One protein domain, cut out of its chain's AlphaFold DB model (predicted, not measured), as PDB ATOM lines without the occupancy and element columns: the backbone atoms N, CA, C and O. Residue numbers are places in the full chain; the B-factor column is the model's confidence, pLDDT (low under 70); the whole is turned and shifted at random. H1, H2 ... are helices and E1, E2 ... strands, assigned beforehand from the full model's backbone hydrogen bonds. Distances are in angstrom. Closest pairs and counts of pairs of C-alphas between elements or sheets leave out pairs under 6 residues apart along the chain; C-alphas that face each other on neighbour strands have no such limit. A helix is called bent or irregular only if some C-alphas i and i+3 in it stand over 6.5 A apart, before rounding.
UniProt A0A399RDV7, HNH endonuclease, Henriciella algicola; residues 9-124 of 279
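AT A GLANCE: This is residues 9 to 124 of the 279 residues of the protein "HNH endonuclease" of Henriciella algicola (UniProt A0A399RDV7). A three-stranded antiparallel sheet, in the order E1, E2, E5, forms the body; H3 packs on it along the strands, H2 covers part of it slantwise, and H1 packs on H2. A small hairpin, E3 and E4, reaches away from this body as an arm with a long loop at its far end. The printed part has 116 residues, with five named strands followed by three named helices; the class is mixed, with under half of the residues in named elements. It is compact, with a radius of gyration of the C-alphas of 15.1 A and spans of 39 by 35 by 23 A.

HOW THE PARTS SIT: E1, residues 9 to 11, and E2, residues 18 to 24, form an antiparallel hairpin, with N 10 and O 22 2.8 A apart. E3, residues 29 to 32, and E4, residues 47 to 50, form another, with N 50 and O 29 2.8 A apart. E4 runs on into E5, residues 53 to 62, across a break of 2 residues, at 69 degrees. E5 is antiparallel to E2, with N 56 and O 21 2.9 A apart, and bends by 98 degrees at residue 59. H1, residues 68 to 74, touches H2, residues 100 to 108, in a helical hairpin at a shallow tilt of 23 degrees, with closest C-alphas those of Glu 74 and Leu 102, 5.2 A apart. H2 and H3, residues 112 to 123, on one face of the sheet E1 E2 E5 make two layers, helices over a sheet. H3 runs along E2, at 2 degrees on the local plane; their closest C-alphas, of Val 23 and Arg 122, are 6.1 A apart. In H2 and H3 every O i to N i+4 pair is within hydrogen-bond range; in H1 1 of 3 is, beside 2 of 4 O i to N i+3 pairs.

IN THESE COORDINATES: E1 begins at C-alpha 9 (-43.384, 28.397, 25.831). E2 measures 16.7 A, E5 19.2 A, H2 12.2 A and H3 16.7 A. H1 is only just irregular, with C-alphas 70 and 73 6.6 A apart. H3 ends at C-alpha 123 (-34.553, 35.537, 23.039).

THE WHOLE: The C-alphas farthest apart, of Ala 43 and Asp 112, are 40.4 A apart. The printed part has no cut; E3 to E4 and H1 to H2 are long links. Mean pLDDT of the printed part is 84.9, with values under 70 at residues 29 to 33 and 35 to 47, among others.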
ATOM      1  N   PHE A   9     -43.872  29.601  25.162       94.62
ATOM      2  CA  PHE A   9     -43.384  28.397  25.831       94.62
ATOM      3  C   PHE A   9     -44.342  27.220  25.629       94.62
ATOM      4  O   PHE A   9     -45.564  27.377  25.632       94.62
ATOM      5  N   VAL A  10     -43.777  26.019  25.509       95.62
ATOM      6  CA  VAL A  10     -44.500  24.748  25.433       95.62
ATOM      7  C   VAL A  10     -43.977  23.835  26.531       95.62
ATOM      8  O   VAL A  10     -42.782  23.580  26.609       95.62
ATOM      9  N   ILE A  11     -44.869  23.330  27.375       96.12
ATOM     10  CA  ILE A  11     -44.519  22.405  28.455       96.12
ATOM     11  C   ILE A  11     -44.781  20.982  27.959       96.12
ATOM     12  O   ILE A  11     -45.923  20.653  27.625       96.12
ATOM     13  N   SER A  12     -43.746  20.142  27.906       95.25
ATOM     14  CA  SER A  12     -43.895  18.717  27.601       95.25
ATOM     15  C   SER A  12     -44.403  17.989  28.840       95.25
ATOM     16  O   SER A  12     -43.813  18.108  29.911       95.25
ATOM     17  N   PHE A  13     -45.502  17.242  28.719       93.44
ATOM     18  CA  PHE A  13     -46.048  16.437  29.810       93.44
ATOM     19  C   PHE A  13     -46.232  14.991  29.357       93.44
ATOM     20  O   PHE A  13     -47.100  14.689  28.536       93.44
ATOM     21  N   ALA A  14     -45.441  14.088  29.928       90.56
ATOM     22  CA  ALA A  14     -45.474  12.662  29.631       90.56
ATOM     23  C   ALA A  14     -45.172  11.862  30.899       90.56
ATOM     24  O   ALA A  14     -44.450  12.324  31.774       90.56
ATOM     25  N   ASN A  15     -45.745  10.662  31.032       89.44
ATOM     26  CA  ASN A  15     -45.519   9.789  32.197       89.44
ATOM     27  C   ASN A  15     -45.737  10.478  33.559       89.44
ATOM     28  O   ASN A  15     -45.115  10.123  34.554       89.44
ATOM     29  N   THR A  16     -46.667  11.440  33.618       91.00
ATOM     30  CA  THR A  16     -46.971  12.274  34.798       91.00
ATOM     31  C   THR A  16     -45.878  13.261  35.222       91.00
ATOM     32  O   THR A  16     -45.948  13.824  36.315       91.00
ATOM     33  N   GLU A  17     -44.916  13.516  34.342       94.44
ATOM     34  CA  GLU A  17     -43.756  14.374  34.563       94.44
ATOM     35  C   GLU A  17     -43.641  15.435  33.467       94.44
ATOM     36  O   GLU A  17     -44.128  15.261  32.347       94.44
ATOM     37  N   ILE A  18     -42.982  16.535  33.814       96.38
ATOM     38  CA  ILE A  18     -42.496  17.549  32.888       96.38
ATOM     39  C   ILE A  18     -40.984  17.386  32.825       96.38
ATOM     40  O   ILE A  18     -40.297  17.691  33.797       96.38
ATOM     41  N   ASN A  19     -40.495  16.864  31.702       94.75
ATOM     42  CA  ASN A  19     -39.066  16.655  31.460       94.75
ATOM     43  C   ASN A  19     -38.468  17.750  30.575       94.75
ATOM     44  O   ASN A  19     -37.290  18.057  30.698       94.75
ATOM     45  N   ASP A  20     -39.285  18.364  29.720       96.00
ATOM     46  CA  ASP A  20     -38.822  19.330  28.735       96.00
ATOM     47  C   ASP A  20     -39.746  20.543  28.710       96.00
ATOM     48  O   ASP A  20     -40.979  20.430  28.772       96.00
ATOM     49  N   ILE A  21     -39.142  21.717  28.566       96.56
ATOM     50  CA  ILE A  21     -39.851  22.951  28.246       96.56
ATOM     51  C   ILE A  21     -39.234  23.490  26.965       96.56
ATOM     52  O   ILE A  21     -38.023  23.620  26.836       96.56
ATOM     53  N   GLY A  22     -40.076  23.769  25.982       93.69
ATOM     54  CA  GLY A  22     -39.651  24.257  24.686       93.69
ATOM     55  C   GLY A  22     -40.125  25.670  24.406       93.69
ATOM     56  O   GLY A  22     -41.020  26.194  25.068       93.69
ATOM     57  N   VAL A  23     -39.538  26.278  23.382       91.31
ATOM     58  CA  VAL A  23     -39.983  27.552  22.816       91.31
ATOM     59  C   VAL A  23     -40.400  27.334  21.369       91.31
ATOM     60  O   VAL A  23     -39.642  26.785  20.563       91.31
ATOM     61  N   VAL A  24     -41.595  27.803  21.024       87.50
ATOM     62  CA  VAL A  24     -42.105  27.805  19.652       87.50
ATOM     63  C   VAL A  24     -41.202  28.657  18.763       87.50
ATOM     64  O   VAL A  24     -40.911  29.814  19.068       87.50
ATOM     65  N   ARG A  25     -40.763  28.095  17.638       79.44
ATOM     66  CA  ARG A  25     -39.813  28.735  16.715       79.44
ATOM     67  C   ARG A  25     -40.500  29.409  15.537       79.44
ATOM     68  O   ARG A  25     -40.059  30.467  15.099       79.44
ATOM     69  N   SER A  26     -41.586  28.826  15.050       66.00
ATOM     70  CA  SER A  26     -42.385  29.366  13.953       66.00
ATOM     71  C   SER A  26     -43.857  28.987  14.118       66.00
ATOM     72  O   SER A  26     -44.216  28.174  14.972       66.00
ATOM     73  N   GLU A  27     -44.723  29.603  13.316       73.31
ATOM     74  CA  GLU A  27     -46.134  29.225  13.269       73.31
ATOM     75  C   GLU A  27     -46.305  27.755  12.852       73.31
ATOM     76  O   GLU A  27     -45.498  27.197  12.103       73.31
ATOM     77  N   ALA A  28     -47.391  27.129  13.314       74.19
ATOM     78  CA  ALA A  28     -47.698  25.757  12.939       74.19
ATOM     79  C   ALA A  28     -47.901  25.631  11.419       74.19
ATOM     80  O   ALA A  28     -48.723  26.333  10.824       74.19
ATOM     81  N   THR A  29     -47.221  24.674  10.800       61.59
ATOM     82  CA  THR A  29     -47.409  24.328   9.391       61.59
ATOM     83  C   THR A  29     -48.193  23.031   9.277       61.59
ATOM     84  O   THR A  29     -48.283  22.239  10.214       61.59
ATOM     85  N   THR A  30     -48.827  22.802   8.132       57.12
ATOM     86  CA  THR A  30     -49.419  21.489   7.882       57.12
ATOM     87  C   THR A  30     -48.320  20.516   7.515       57.12
ATOM     88  O   THR A  30     -47.527  20.798   6.619       57.12
ATOM     89  N   ALA A  31     -48.325  19.365   8.169       64.50
ATOM     90  CA  ALA A  31     -47.396  18.284   7.909       64.50
ATOM     91  C   ALA A  31     -48.153  16.960   7.842       64.50
ATOM     92  O   ALA A  31     -49.259  16.822   8.378       64.50
ATOM     93  N   ALA A  32     -47.550  15.991   7.160       64.38
ATOM     94  CA  ALA A  32     -47.990  14.615   7.286       64.38
ATOM     95  C   ALA A  32     -47.725  14.131   8.717       64.38
ATOM     96  O   ALA A  32     -46.817  14.623   9.388       64.38
ATOM     97  N   LYS A  33     -48.514  13.162   9.177       69.31
ATOM     98  CA  LYS A  33     -48.204  12.437  10.410       69.31
ATOM     99  C   LYS A  33     -46.791  11.834  10.281       69.31
ATOM    100  O   LYS A  33     -46.492  11.278   9.220       69.31
ATOM    101  N   PRO A  34     -45.923  11.945  11.302       70.44
ATOM    102  CA  PRO A  34     -44.604  11.333  11.232       70.44
ATOM    103  C   PRO A  34     -44.730   9.811  11.106       70.44
ATOM    104  O   PRO A  34     -45.551   9.198  11.788       70.44
ATOM    105  N   VAL A  35     -43.898   9.218  10.248       63.22
ATOM    106  CA  VAL A  35     -43.884   7.772   9.936       63.22
ATOM    107  C   VAL A  35     -43.672   6.896  11.172       63.22
ATOM    108  O   VAL A  35     -44.124   5.760  11.219       63.22
ATOM    109  N   GLU A  36     -43.031   7.444  12.202       66.25
ATOM    110  CA  GLU A  36     -42.787   6.778  13.486       66.25
ATOM    111  C   GLU A  36     -44.090   6.472  14.252       66.25
ATOM    112  O   GLU A  36     -44.120   5.557  15.063       66.25
ATOM    113  N   TYR A  37     -45.186   7.176  13.934       62.47
ATOM    114  CA  TYR A  37     -46.517   7.000  14.531       62.47
ATOM    115  C   TYR A  37     -47.494   6.239  13.614       62.47
ATOM    116  O   TYR A  37     -48.719   6.337  13.778       62.47
ATOM    117  N   ASP A  38     -47.003   5.524  12.595       56.03
ATOM    118  CA  ASP A  38     -47.860   4.723  11.709       56.03
ATOM    119  C   ASP A  38     -48.368   3.426  12.354       56.03
ATOM    120  O   ASP A  38     -49.501   3.034  12.070       56.03
ATOM    121  N   ASP A  39     -47.619   2.853  13.301       53.28
ATOM    122  CA  ASP A  39     -47.957   1.589  13.978       53.28
ATOM    123  C   ASP A  39     -48.513   1.753  15.410       53.28
ATOM    124  O   ASP A  39     -48.922   0.775  16.036       53.28
ATOM    125  N   ASP A  40     -48.624   2.981  15.925       54.25
ATOM    126  CA  ASP A  40     -48.985   3.261  17.329       54.25
ATOM    127  C   ASP A  40     -50.470   3.028  17.684       54.25
ATOM    128  O   ASP A  40     -50.928   3.365  18.777       54.25
ATOM    129  N   GLY A  41     -51.269   2.474  16.766       49.53
ATOM    130  CA  GLY A  41     -52.689   2.162  16.990       49.53
ATOM    131  C   GLY A  41     -53.599   3.382  17.210       49.53
ATOM    132  O   GLY A  41     -54.803   3.225  17.416       49.53
ATOM    133  N   ASN A  42     -53.052   4.599  17.145       54.59
ATOM    134  CA  ASN A  42     -53.789   5.846  17.307       54.59
ATOM    135  C   ASN A  42     -54.507   6.236  16.006       54.59
ATOM    136  O   ASN A  42     -53.898   6.357  14.945       54.59
ATOM    137  N   ALA A  43     -55.816   6.492  16.098       58.88
ATOM    138  CA  ALA A  43     -56.695   6.864  14.982       58.88
ATOM    139  C   ALA A  43     -56.504   8.322  14.501       58.88
ATOM    140  O   ALA A  43     -57.475   9.045  14.263       58.88
ATOM    141  N   TRP A  44     -55.263   8.802  14.420       63.75
ATOM    142  CA  TRP A  44     -54.957  10.158  13.970       63.75
ATOM    143  C   TRP A  44     -54.957  10.260  12.445       63.75
ATOM    144  O   TRP A  44     -54.522   9.353  11.739       63.75
ATOM    145  N   ASN A  45     -55.435  11.399  11.936       66.62
ATOM    146  CA  ASN A  45     -55.422  11.687  10.505       66.62
ATOM    147  C   ASN A  45     -53.983  11.778   9.979       66.62
ATOM    148  O   ASN A  45     -53.105  12.335  10.634       66.62
ATOM    149  N   ASN A  46     -53.771  11.333   8.738       62.03
ATOM    150  CA  ASN A  46     -52.458  11.383   8.080       62.03
ATOM    151  C   ASN A  46     -51.971  12.807   7.768       62.03
ATOM    152  O   ASN A  46     -50.811  12.986   7.414       62.03
ATOM    153  N   ILE A  47     -52.842  13.814   7.881       62.19
ATOM    154  CA  ILE A  47     -52.515  15.230   7.696       62.19
ATOM    155  C   ILE A  47     -52.887  15.969   8.982       62.19
ATOM    156  O   ILE A  47     -54.040  15.918   9.419       62.19
ATOM    157  N   GLY A  48     -51.913  16.663   9.567       71.12
ATOM    158  CA  GLY A  48     -52.042  17.380  10.832       71.12
ATOM    159  C   GLY A  48     -51.253  18.688  10.851       71.12
ATOM    160  O   GLY A  48     -50.902  19.244   9.809       71.12
ATOM    161  N   TRP A  49     -50.993  19.197  12.052       75.00
ATOM    162  CA  TRP A  49     -50.193  20.401  12.274       75.00
ATOM    163  C   TRP A  49     -48.852  20.026  12.902       75.00
ATOM    164  O   TRP A  49     -48.838  19.393  13.954       75.00
ATOM    165  N   MET A  50     -47.749  20.467  12.301       81.44
ATOM    166  CA  MET A  50     -46.423  20.479  12.913       81.44
ATOM    167  C   MET A  50     -46.196  21.857  13.523       81.44
ATOM    168  O   MET A  50     -46.306  22.865  12.830       81.44
ATOM    169  N   LEU A  51     -45.875  21.902  14.814       83.25
ATOM    170  CA  LEU A  51     -45.439  23.117  15.491       83.25
ATOM    171  C   LEU A  51     -43.941  22.983  15.780       83.25
ATOM    172  O   LEU A  51     -43.584  22.137  16.597       83.25
ATOM    173  N   PRO A  52     -43.073  23.768  15.125       79.25
ATOM    174  CA  PRO A  52     -41.644  23.734  15.409       79.25
ATOM    175  C   PRO A  52     -41.370  24.279  16.807       79.25
ATOM    176  O   PRO A  52     -41.594  25.461  17.078       79.25
ATOM    177  N   VAL A  53     -40.887  23.415  17.691       87.31
ATOM    178  CA  VAL A  53     -40.527  23.745  19.069       87.31
ATOM    179  C   VAL A  53     -39.061  23.390  19.250       87.31
ATOM    180  O   VAL A  53     -38.649  22.285  18.917       87.31
ATOM    181  N   ARG A  54     -38.267  24.331  19.763       85.12
ATOM    182  CA  ARG A  54     -36.923  24.013  20.247       85.12
ATOM    183  C   ARG A  54     -37.049  23.635  21.706       85.12
ATOM    184  O   ARG A  54     -37.526  24.453  22.488       85.12
ATOM    185  N   TRP A  55     -36.664  22.415  22.035       90.75
ATOM    186  CA  TRP A  55     -36.774  21.874  23.380       90.75
ATOM    187  C   TRP A  55     -35.534  22.193  24.209       90.75
ATOM    188  O   TRP A  55     -34.426  22.287  23.684       90.75
ATOM    189  N   HIS A  56     -35.751  22.377  25.505       92.44
ATOM    190  CA  HIS A  56     -34.724  22.369  26.534       92.44
ATOM    191  C   HIS A  56     -35.113  21.298  27.551       92.44
ATOM    192  O   HIS A  56     -36.201  21.367  28.136       92.44
ATOM    193  N   SER A  57     -34.245  20.306  27.725       95.44
ATOM    194  CA  SER A  57     -34.430  19.257  28.723       95.44
ATOM    195  C   SER A  57     -34.037  19.781  30.094       95.44
ATOM    196  O   SER A  57     -32.959  20.347  30.256       95.44
ATOM    197  N   LEU A  58     -34.928  19.601  31.063       94.38
ATOM    198  CA  LEU A  58     -34.711  20.029  32.438       94.38
ATOM    199  C   LEU A  58     -33.709  19.106  33.130       94.38
ATOM    200  O   LEU A  58     -33.744  17.886  32.946       94.38
ATOM    201  N   ASP A  59     -32.881  19.673  34.004       93.19
ATOM    202  CA  ASP A  59     -31.915  18.902  34.798       93.19
ATOM    203  C   ASP A  59     -32.607  17.899  35.740       93.19
ATOM    204  O   ASP A  59     -32.058  16.849  36.088       93.19
ATOM    205  N   ALA A  60     -33.826  18.231  36.178       93.38
ATOM    206  CA  ALA A  60     -34.670  17.375  36.996       93.38
ATOM    207  C   ALA A  60     -36.148  17.493  36.585       93.38
ATOM    208  O   ALA A  60     -36.639  18.602  36.359       93.38
ATOM    209  N   PRO A  61     -36.896  16.374  36.549       94.62
ATOM    210  CA  PRO A  61     -38.300  16.399  36.167       94.62
ATOM    211  C   PRO A  61     -39.157  17.136  37.197       94.62
ATOM    212  O   PRO A  61     -39.119  16.836  38.396       94.62
ATOM    213  N   VAL A  62     -40.031  18.020  36.720       96.06
ATOM    214  CA  VAL A  62     -41.073  18.628  37.555       96.06
ATOM    215  C   VAL A  62     -42.299  17.719  37.549       96.06
ATOM    216  O   VAL A  62     -42.836  17.368  36.500       96.06
ATOM    217  N   ARG A  63     -42.781  17.331  38.734       96.19
ATOM    218  CA  ARG A  63     -43.977  16.489  38.894       96.19
ATOM    219  C   ARG A  63     -45.185  17.351  39.260       96.19
ATOM    220  O   ARG A  63     -45.282  17.771  40.410       96.19
ATOM    221  N   PRO A  64     -46.175  17.563  38.369       94.19
ATOM    222  CA  PRO A  64     -47.344  18.389  38.689       94.19
ATOM    223  C   PRO A  64     -48.096  17.947  39.947       94.19
ATOM    224  O   PRO A  64     -48.650  18.775  40.660       94.19
ATOM    225  N   GLN A  65     -48.078  16.649  40.266       94.31
ATOM    226  CA  GLN A  65     -48.699  16.115  41.480       94.31
ATOM    227  C   GLN A  65     -48.036  16.621  42.767       94.31
ATOM    228  O   GLN A  65     -48.739  16.876  43.741       94.31
ATOM    229  N   SER A  66     -46.706  16.783  42.793       94.81
ATOM    230  CA  SER A  66     -46.006  17.257  43.995       94.81
ATOM    231  C   SER A  66     -46.205  18.750  44.238       94.81
ATOM    232  O   SER A  66     -46.019  19.207  45.360       94.81
ATOM    233  N   ILE A  67     -46.616  19.493  43.207       95.69
ATOM    234  CA  ILE A  67     -46.799  20.950  43.244       95.69
ATOM    235  C   ILE A  67     -48.257  21.364  42.986       95.69
ATOM    236  O   ILE A  67     -48.549  22.530  42.727       95.69
ATOM    237  N   ILE A  68     -49.205  20.421  43.067       96.12
ATOM    238  CA  ILE A  68     -50.604  20.656  42.682       96.12
ATOM    239  C   ILE A  68     -51.281  21.738  43.525       96.12
ATOM    240  O   ILE A  68     -52.130  22.458  43.016       96.12
ATOM    241  N   ALA A  69     -50.883  21.899  44.789       95.69
ATOM    242  CA  ALA A  69     -51.410  22.950  45.657       95.69
ATOM    243  C   ALA A  69     -51.095  24.364  45.130       95.69
ATOM    244  O   ALA A  69     -51.882  25.280  45.352       95.69
ATOM    245  N   GLU A  70     -49.976  24.525  44.417       96.31
ATOM    246  CA  GLU A  70     -49.587  25.783  43.774       96.31
ATOM    247  C   GLU A  70     -50.155  25.914  42.359       96.31
ATOM    248  O   GLU A  70     -50.479  27.019  41.939       96.31
ATOM    249  N   LEU A  71     -50.291  24.805  41.622       95.19
ATOM    250  CA  LEU A  71     -50.844  24.818  40.263       95.19
ATOM    251  C   LEU A  71     -52.364  24.997  40.248       95.19
ATOM    252  O   LEU A  71     -52.888  25.668  39.367       95.19
ATOM    253  N   ALA A  72     -53.084  24.382  41.191       95.12
ATOM    254  CA  ALA A  72     -54.544  24.306  41.181       95.12
ATOM    255  C   ALA A  72     -55.264  25.665  41.070       95.12
ATOM    256  O   ALA A  72     -56.234  25.720  40.313       95.12
ATOM    257  N   PRO A  73     -54.819  26.744  41.746       95.75
ATOM    258  CA  PRO A  73     -55.416  28.072  41.597       95.75
ATOM    259  C   PRO A  73     -55.248  28.682  40.198       95.75
ATOM    260  O   PRO A  73     -56.096  29.460  39.776       95.75
ATOM    261  N   GLU A  74     -54.184  28.314  39.481       95.69
ATOM    262  CA  GLU A  74     -53.832  28.875  38.169       95.69
ATOM    263  C   GLU A  74     -54.369  28.040  36.994       95.69
ATOM    264  O   GLU A  74     -54.230  28.426  35.828       95.69
ATOM    265  N   LEU A  75     -54.977  26.879  37.269       93.00
ATOM    266  CA  LEU A  75     -55.541  26.016  36.233       93.00
ATOM    267  C   LEU A  75     -56.823  26.624  35.646       93.00
ATOM    268  O   LEU A  75     -57.710  27.049  36.390       93.00
ATOM    269  N   PRO A  76     -56.986  26.613  34.311       90.12
ATOM    270  CA  PRO A  76     -58.182  27.158  33.691       90.12
ATOM    271  C   PRO A  76     -59.397  26.264  33.969       90.12
ATOM    272  O   PRO A  76     -59.319  25.039  33.902       90.12
ATOM    273  N   GLU A  77     -60.567  26.866  34.198       86.50
ATOM    274  CA  GLU A  77     -61.812  26.111  34.432       86.50
ATOM    275  C   GLU A  77     -62.208  25.225  33.236       86.50
ATOM    276  O   GLU A  77     -62.816  24.165  33.400       86.50
ATOM    277  N   LYS A  78     -61.858  25.651  32.014       87.88
ATOM    278  CA  LYS A  78     -62.109  24.923  30.763       87.88
ATOM    279  C   LYS A  78     -60.797  24.551  30.088       87.88
ATOM    280  O   LYS A  78     -59.874  25.355  30.039       87.88
ATOM    281  N   TYR A  79     -60.762  23.351  29.508       88.12
ATOM    282  CA  TYR A  79     -59.604  22.813  28.782       88.12
ATOM    283  C   TYR A  79     -58.321  22.705  29.621       88.12
ATOM    284  O   TYR A  79     -57.227  22.762  29.073       88.12
ATOM    285  N   SER A  80     -58.451  22.517  30.939       91.44
ATOM    286  CA  SER A  80     -57.298  22.313  31.821       91.44
ATOM    287  C   SER A  80     -56.455  21.103  31.390       91.44
ATOM    288  O   SER A  80     -57.031  20.026  31.185       91.44
ATOM    289  N   PRO A  81     -55.113  21.224  31.306       91.81
ATOM    290  CA  PRO A  81     -54.234  20.108  30.945       91.81
ATOM    291  C   PRO A  81     -54.215  19.002  32.008       91.81
ATOM    292  O   PRO A  81     -54.079  17.823  31.685       91.81
ATOM    293  N   ILE A  82     -54.395  19.369  33.280       93.25
ATOM    294  CA  ILE A  82     -54.395  18.455  34.426       93.25
ATOM    295  C   ILE A  82     -55.596  18.725  35.341       93.25
ATOM    296  O   ILE A  82     -56.242  19.775  35.280       93.25
ATOM    297  N   ARG A  83     -55.919  17.775  36.214       91.50
ATOM    298  CA  ARG A  83     -57.000  17.905  37.196       91.50
ATOM    299  C   ARG A  83     -56.507  18.632  38.443       91.50
ATOM    300  O   ARG A  83     -55.599  18.145  39.107       91.50
ATOM    301  N   ALA A  84     -57.184  19.713  38.831       91.19
ATOM    302  CA  ALA A  84     -56.847  20.505  40.021       91.19
ATOM    303  C   ALA A  84     -56.822  19.702  41.337       91.19
ATOM    304  O   ALA A  84     -56.153  20.085  42.286       91.19
ATOM    305  N   VAL A  85     -57.536  18.574  41.399       91.06
ATOM    306  CA  VAL A  85     -57.661  17.764  42.622       91.06
ATOM    307  C   VAL A  85     -56.425  16.898  42.884       91.06
ATOM    308  O   VAL A  85     -56.122  16.603  44.034       91.06
ATOM    309  N   ASN A  86     -55.736  16.434  41.837       87.94
ATOM    310  CA  ASN A  86     -54.681  15.422  41.981       87.94
ATOM    311  C   ASN A  86     -53.520  15.537  40.983       87.94
ATOM    312  O   ASN A  86     -52.620  14.707  41.017       87.94
ATOM    313  N   GLY A  87     -53.533  16.523  40.085       86.62
ATOM    314  CA  GLY A  87     -52.470  16.744  39.103       86.62
ATOM    315  C   GLY A  87     -52.400  15.700  37.986       86.62
ATOM    316  O   GLY A  87     -51.440  15.701  37.220       86.62
ATOM    317  N   TYR A  88     -53.388  14.807  37.860       88.81
ATOM    318  CA  TYR A  88     -53.428  13.840  36.762       88.81
ATOM    319  C   TYR A  88     -53.802  14.517  35.443       88.81
ATOM    320  O   TYR A  88     -54.705  15.355  35.410       88.81
ATOM    321  N   GLY A  89     -53.140  14.112  34.358       87.75
ATOM    322  CA  GLY A  89     -53.411  14.609  33.008       87.75
ATOM    323  C   GLY A  89     -54.838  14.329  32.543       87.75
ATOM    324  O   GLY A  89     -55.399  13.256  32.794       87.75
ATOM    325  N   ASN A  90     -55.433  15.291  31.842       87.75
ATOM    326  CA  ASN A  90     -56.700  15.099  31.151       87.75
ATOM    327  C   ASN A  90     -56.449  14.529  29.751       87.75
ATOM    328  O   ASN A  90     -55.737  15.116  28.949       87.75
ATOM    329  N   GLN A  91     -57.095  13.408  29.425       77.31
ATOM    330  CA  GLN A  91     -56.964  12.748  28.116       77.31
ATOM    331  C   GLN A  91     -57.807  13.404  27.007       77.31
ATOM    332  O   GLN A  91     -57.878  12.901  25.892       77.31
ATOM    333  N   THR A  92     -58.493  14.509  27.305       66.81
ATOM    334  CA  THR A  92     -59.440  15.147  26.381       66.81
ATOM    335  C   THR A  92     -58.782  16.081  25.365       66.81
ATOM    336  O   THR A  92     -59.458  16.507  24.433       66.81
ATOM    337  N   ALA A  93     -57.499  16.425  25.526       69.12
ATOM    338  CA  ALA A  93     -56.788  17.316  24.612       69.12
ATOM    339  C   ALA A  93     -55.288  16.992  24.551       69.12
ATOM    340  O   ALA A  93     -54.661  16.763  25.579       69.12
ATOM    341  N   TYR A  94     -54.720  17.021  23.342       83.12
ATOM    342  CA  TYR A  94     -53.276  16.882  23.102       83.12
ATOM    343  C   TYR A  94     -52.494  18.164  23.435       83.12
ATOM    344  O   TYR A  94     -51.352  18.106  23.867       83.12
ATOM    345  N   LEU A  95     -53.119  19.333  23.252       90.62
ATOM    346  CA  LEU A  95     -52.541  20.639  23.563       90.62
ATOM    347  C   LEU A  95     -53.585  21.500  24.278       90.62
ATOM    348  O   LEU A  95     -54.715  21.620  23.800       90.62
ATOM    349  N   ALA A  96     -53.184  22.132  25.378       91.62
ATOM    350  CA  ALA A  96     -54.001  23.058  26.152       91.62
ATOM    351  C   ALA A  96     -53.279  24.400  26.314       91.62
ATOM    352  O   ALA A  96     -52.057  24.443  26.439       91.62
ATOM    353  N   SER A  97     -54.043  25.491  26.320       91.62
ATOM    354  CA  SER A  97     -53.504  26.807  26.667       91.62
ATOM    355  C   SER A  97     -53.280  26.880  28.173       91.62
ATOM    356  O   SER A  97     -54.151  26.474  28.944       91.62
ATOM    357  N   VAL A  98     -52.153  27.451  28.584       92.56
ATOM    358  CA  VAL A  98     -51.842  27.752  29.986       92.56
ATOM    359  C   VAL A  98     -51.570  29.243  30.147       92.56
ATOM    360  O   VAL A  98     -51.178  29.907  29.188       92.56
ATOM    361  N   SER A  99     -51.841  29.786  31.334       92.88
ATOM    362  CA  SER A  99     -51.536  31.180  31.662       92.88
ATOM    363  C   SER A  99     -50.043  31.360  31.953       92.88
ATOM    364  O   SER A  99     -49.353  30.402  32.308       92.88
ATOM    365  N   GLU A 100     -49.548  32.598  31.860       91.69
ATOM    366  CA  GLU A 100     -48.184  32.928  32.307       91.69
ATOM    367  C   GLU A 100     -47.995  32.615  33.797       91.69
ATOM    368  O   GLU A 100     -46.978  32.049  34.174       91.69
ATOM    369  N   ALA A 101     -49.010  32.863  34.631       94.06
ATOM    370  CA  ALA A 101     -48.957  32.542  36.057       94.06
ATOM    371  C   ALA A 101     -48.775  31.034  36.320       94.06
ATOM    372  O   ALA A 101     -47.994  30.646  37.188       94.06
ATOM    373  N   LEU A 102     -49.439  30.170  35.543       95.62
ATOM    374  CA  LEU A 102     -49.241  28.723  35.640       95.62
ATOM    375  C   LEU A 102     -47.826  28.328  35.211       95.62
ATOM    376  O   LEU A 102     -47.180  27.529  35.890       95.62
ATOM    377  N   LEU A 103     -47.336  28.892  34.102       94.81
ATOM    378  CA  LEU A 103     -45.964  28.672  33.647       94.81
ATOM    379  C   LEU A 103     -44.953  29.085  34.727       94.81
ATOM    380  O   LEU A 103     -44.038  28.320  35.021       94.81
ATOM    381  N   ASP A 104     -45.150  30.235  35.368       95.31
ATOM    382  CA  ASP A 104     -44.283  30.730  36.438       95.31
ATOM    383  C   ASP A 104     -44.244  29.778  37.639       95.31
ATOM    384  O   ASP A 104     -43.187  29.588  38.245       95.31
ATOM    385  N   VAL A 105     -45.366  29.136  37.985       96.75
ATOM    386  CA  VAL A 105     -45.380  28.081  39.012       96.75
ATOM    387  C   VAL A 105     -44.454  26.936  38.606       96.75
ATOM    388  O   VAL A 105     -43.628  26.528  39.415       96.75
ATOM    389  N   VAL A 106     -44.536  26.445  37.367       96.25
ATOM    390  CA  VAL A 106     -43.666  25.354  36.885       96.25
ATOM    391  C   VAL A 106     -42.194  25.775  36.893       96.25
ATOM    392  O   VAL A 106     -41.348  25.042  37.405       96.25
ATOM    393  N   LEU A 107     -41.883  26.976  36.398       95.19
ATOM    394  CA  LEU A 107     -40.511  27.485  36.319       95.19
ATOM    395  C   LEU A 107     -39.863  27.677  37.696       95.19
ATOM    396  O   LEU A 107     -38.663  27.456  37.831       95.19
ATOM    397  N   ARG A 108     -40.631  28.031  38.737       95.75
ATOM    398  CA  ARG A 108     -40.121  28.123  40.122       95.75
ATOM    399  C   ARG A 108     -39.614  26.791  40.678       95.75
ATOM    400  O   ARG A 108     -38.823  26.803  41.617       95.75
ATOM    401  N   HIS A 109     -40.052  25.672  40.104       96.38
ATOM    402  CA  HIS A 109     -39.594  24.327  40.456       96.38
ATOM    403  C   HIS A 109     -38.471  23.813  39.537       96.38
ATOM    404  O   HIS A 109     -38.041  22.675  39.695       96.38
ATOM    405  N   CYS A 110     -37.971  24.644  38.616       95.62
ATOM    406  CA  CYS A 110     -36.804  24.362  37.771       95.62
ATOM    407  C   CYS A 110     -35.524  25.009  38.342       95.62
ATOM    408  O   CYS A 110     -35.592  25.997  39.094       95.62
ATOM    409  N   SER A 111     -34.350  24.495  37.954       95.19
ATOM    410  CA  SER A 111     -33.052  25.063  38.354       95.19
ATOM    411  C   SER A 111     -32.889  26.510  37.855       95.19
ATOM    412  O   SER A 111     -33.625  26.980  36.977       95.19
ATOM    413  N   ASP A 112     -31.976  27.273  38.466       93.69
ATOM    414  CA  ASP A 112     -31.665  28.626  37.979       93.69
ATOM    415  C   ASP A 112     -31.031  28.548  36.575       93.69
ATOM    416  O   ASP A 112     -31.292  29.405  35.723       93.69
ATOM    417  N   GLU A 113     -30.261  27.489  36.317       92.62
ATOM    418  CA  GLU A 113     -29.657  27.151  35.031       92.62
ATOM    419  C   GLU A 113     -30.719  26.904  33.950       92.62
ATOM    420  O   GLU A 113     -30.684  27.574  32.915       92.62
ATOM    421  N   ASP A 114     -31.710  26.045  34.215       93.75
ATOM    422  CA  ASP A 114     -32.835  25.766  33.310       93.75
ATOM    423  C   ASP A 114     -33.618  27.040  32.983       93.75
ATOM    424  O   ASP A 114     -33.905  27.347  31.821       93.75
ATOM    425  N   ARG A 115     -33.941  27.838  34.009       93.25
ATOM    426  CA  ARG A 115     -34.654  29.113  33.830       93.25
ATOM    427  C   ARG A 115     -33.864  30.087  32.963       93.25
ATOM    428  O   ARG A 115     -34.448  30.746  32.100       93.25
ATOM    429  N   THR A 116     -32.553  30.176  33.175       89.88
ATOM    430  CA  THR A 116     -31.669  31.027  32.369       89.88
ATOM    431  C   THR A 116     -31.624  30.539  30.923       89.88
ATOM    432  O   THR A 116     -31.838  31.335  30.007       89.88
ATOM    433  N   ALA A 117     -31.426  29.236  30.713       88.12
ATOM    434  CA  ALA A 117     -31.384  28.623  29.392       88.12
ATOM    435  C   ALA A 117     -32.681  28.868  28.612       88.12
ATOM    436  O   ALA A 117     -32.631  29.312  27.468       88.12
ATOM    437  N   LEU A 118     -33.843  28.690  29.245       89.44
ATOM    438  CA  LEU A 118     -35.158  28.945  28.651       89.44
ATOM    439  C   LEU A 118     -35.373  30.417  28.272       89.44
ATOM    440  O   LEU A 118     -35.933  30.713  27.212       89.44
ATOM    441  N   GLN A 119     -34.910  31.357  29.103       86.25
ATOM    442  CA  GLN A 119     -34.948  32.784  28.770       86.25
ATOM    443  C   GLN A 119     -34.051  33.106  27.574       86.25
ATOM    444  O   GLN A 119     -34.485  33.826  26.670       86.25
ATOM    445  N   THR A 120     -32.840  32.545  27.530       82.81
ATOM    446  CA  THR A 120     -31.952  32.663  26.371       82.81
ATOM    447  C   THR A 120     -32.610  32.065  25.133       82.81
ATOM    448  O   THR A 120     -32.698  32.751  24.121       82.81
ATOM    449  N   LEU A 121     -33.177  30.859  25.221       80.56
ATOM    450  CA  LEU A 121     -33.854  30.161  24.122       80.56
ATOM    451  C   LEU A 121     -35.006  30.982  23.525       80.56
ATOM    452  O   LEU A 121     -35.216  30.971  22.310       80.56
ATOM    453  N   ARG A 122     -35.745  31.701  24.379       80.31
ATOM    454  CA  ARG A 122     -36.839  32.599  23.983       80.31
ATOM    455  C   ARG A 122     -36.341  33.846  23.257       80.31
ATOM    456  O   ARG A 122     -37.002  34.309  22.332       80.31
ATOM    457  N   GLN A 123     -35.201  34.387  23.681       70.25
ATOM    458  CA  GLN A 123     -34.553  35.537  23.039       70.25
ATOM    459  C   GLN A 123     -33.808  35.149  21.761       70.25
ATOM    460  O   GLN A 123     -33.622  35.999  20.885       70.25
ATOM    461  N   ASP A 124     -33.435  33.874  21.644       61.97
ATOM    462  CA  ASP A 124     -32.828  33.241  20.479       61.97
ATOM    463  C   ASP A 124     -33.864  33.151  19.352       61.97
ATOM    464  O   ASP A 124     -34.394  32.095  18.996       61.97
TER     465      ASP A 124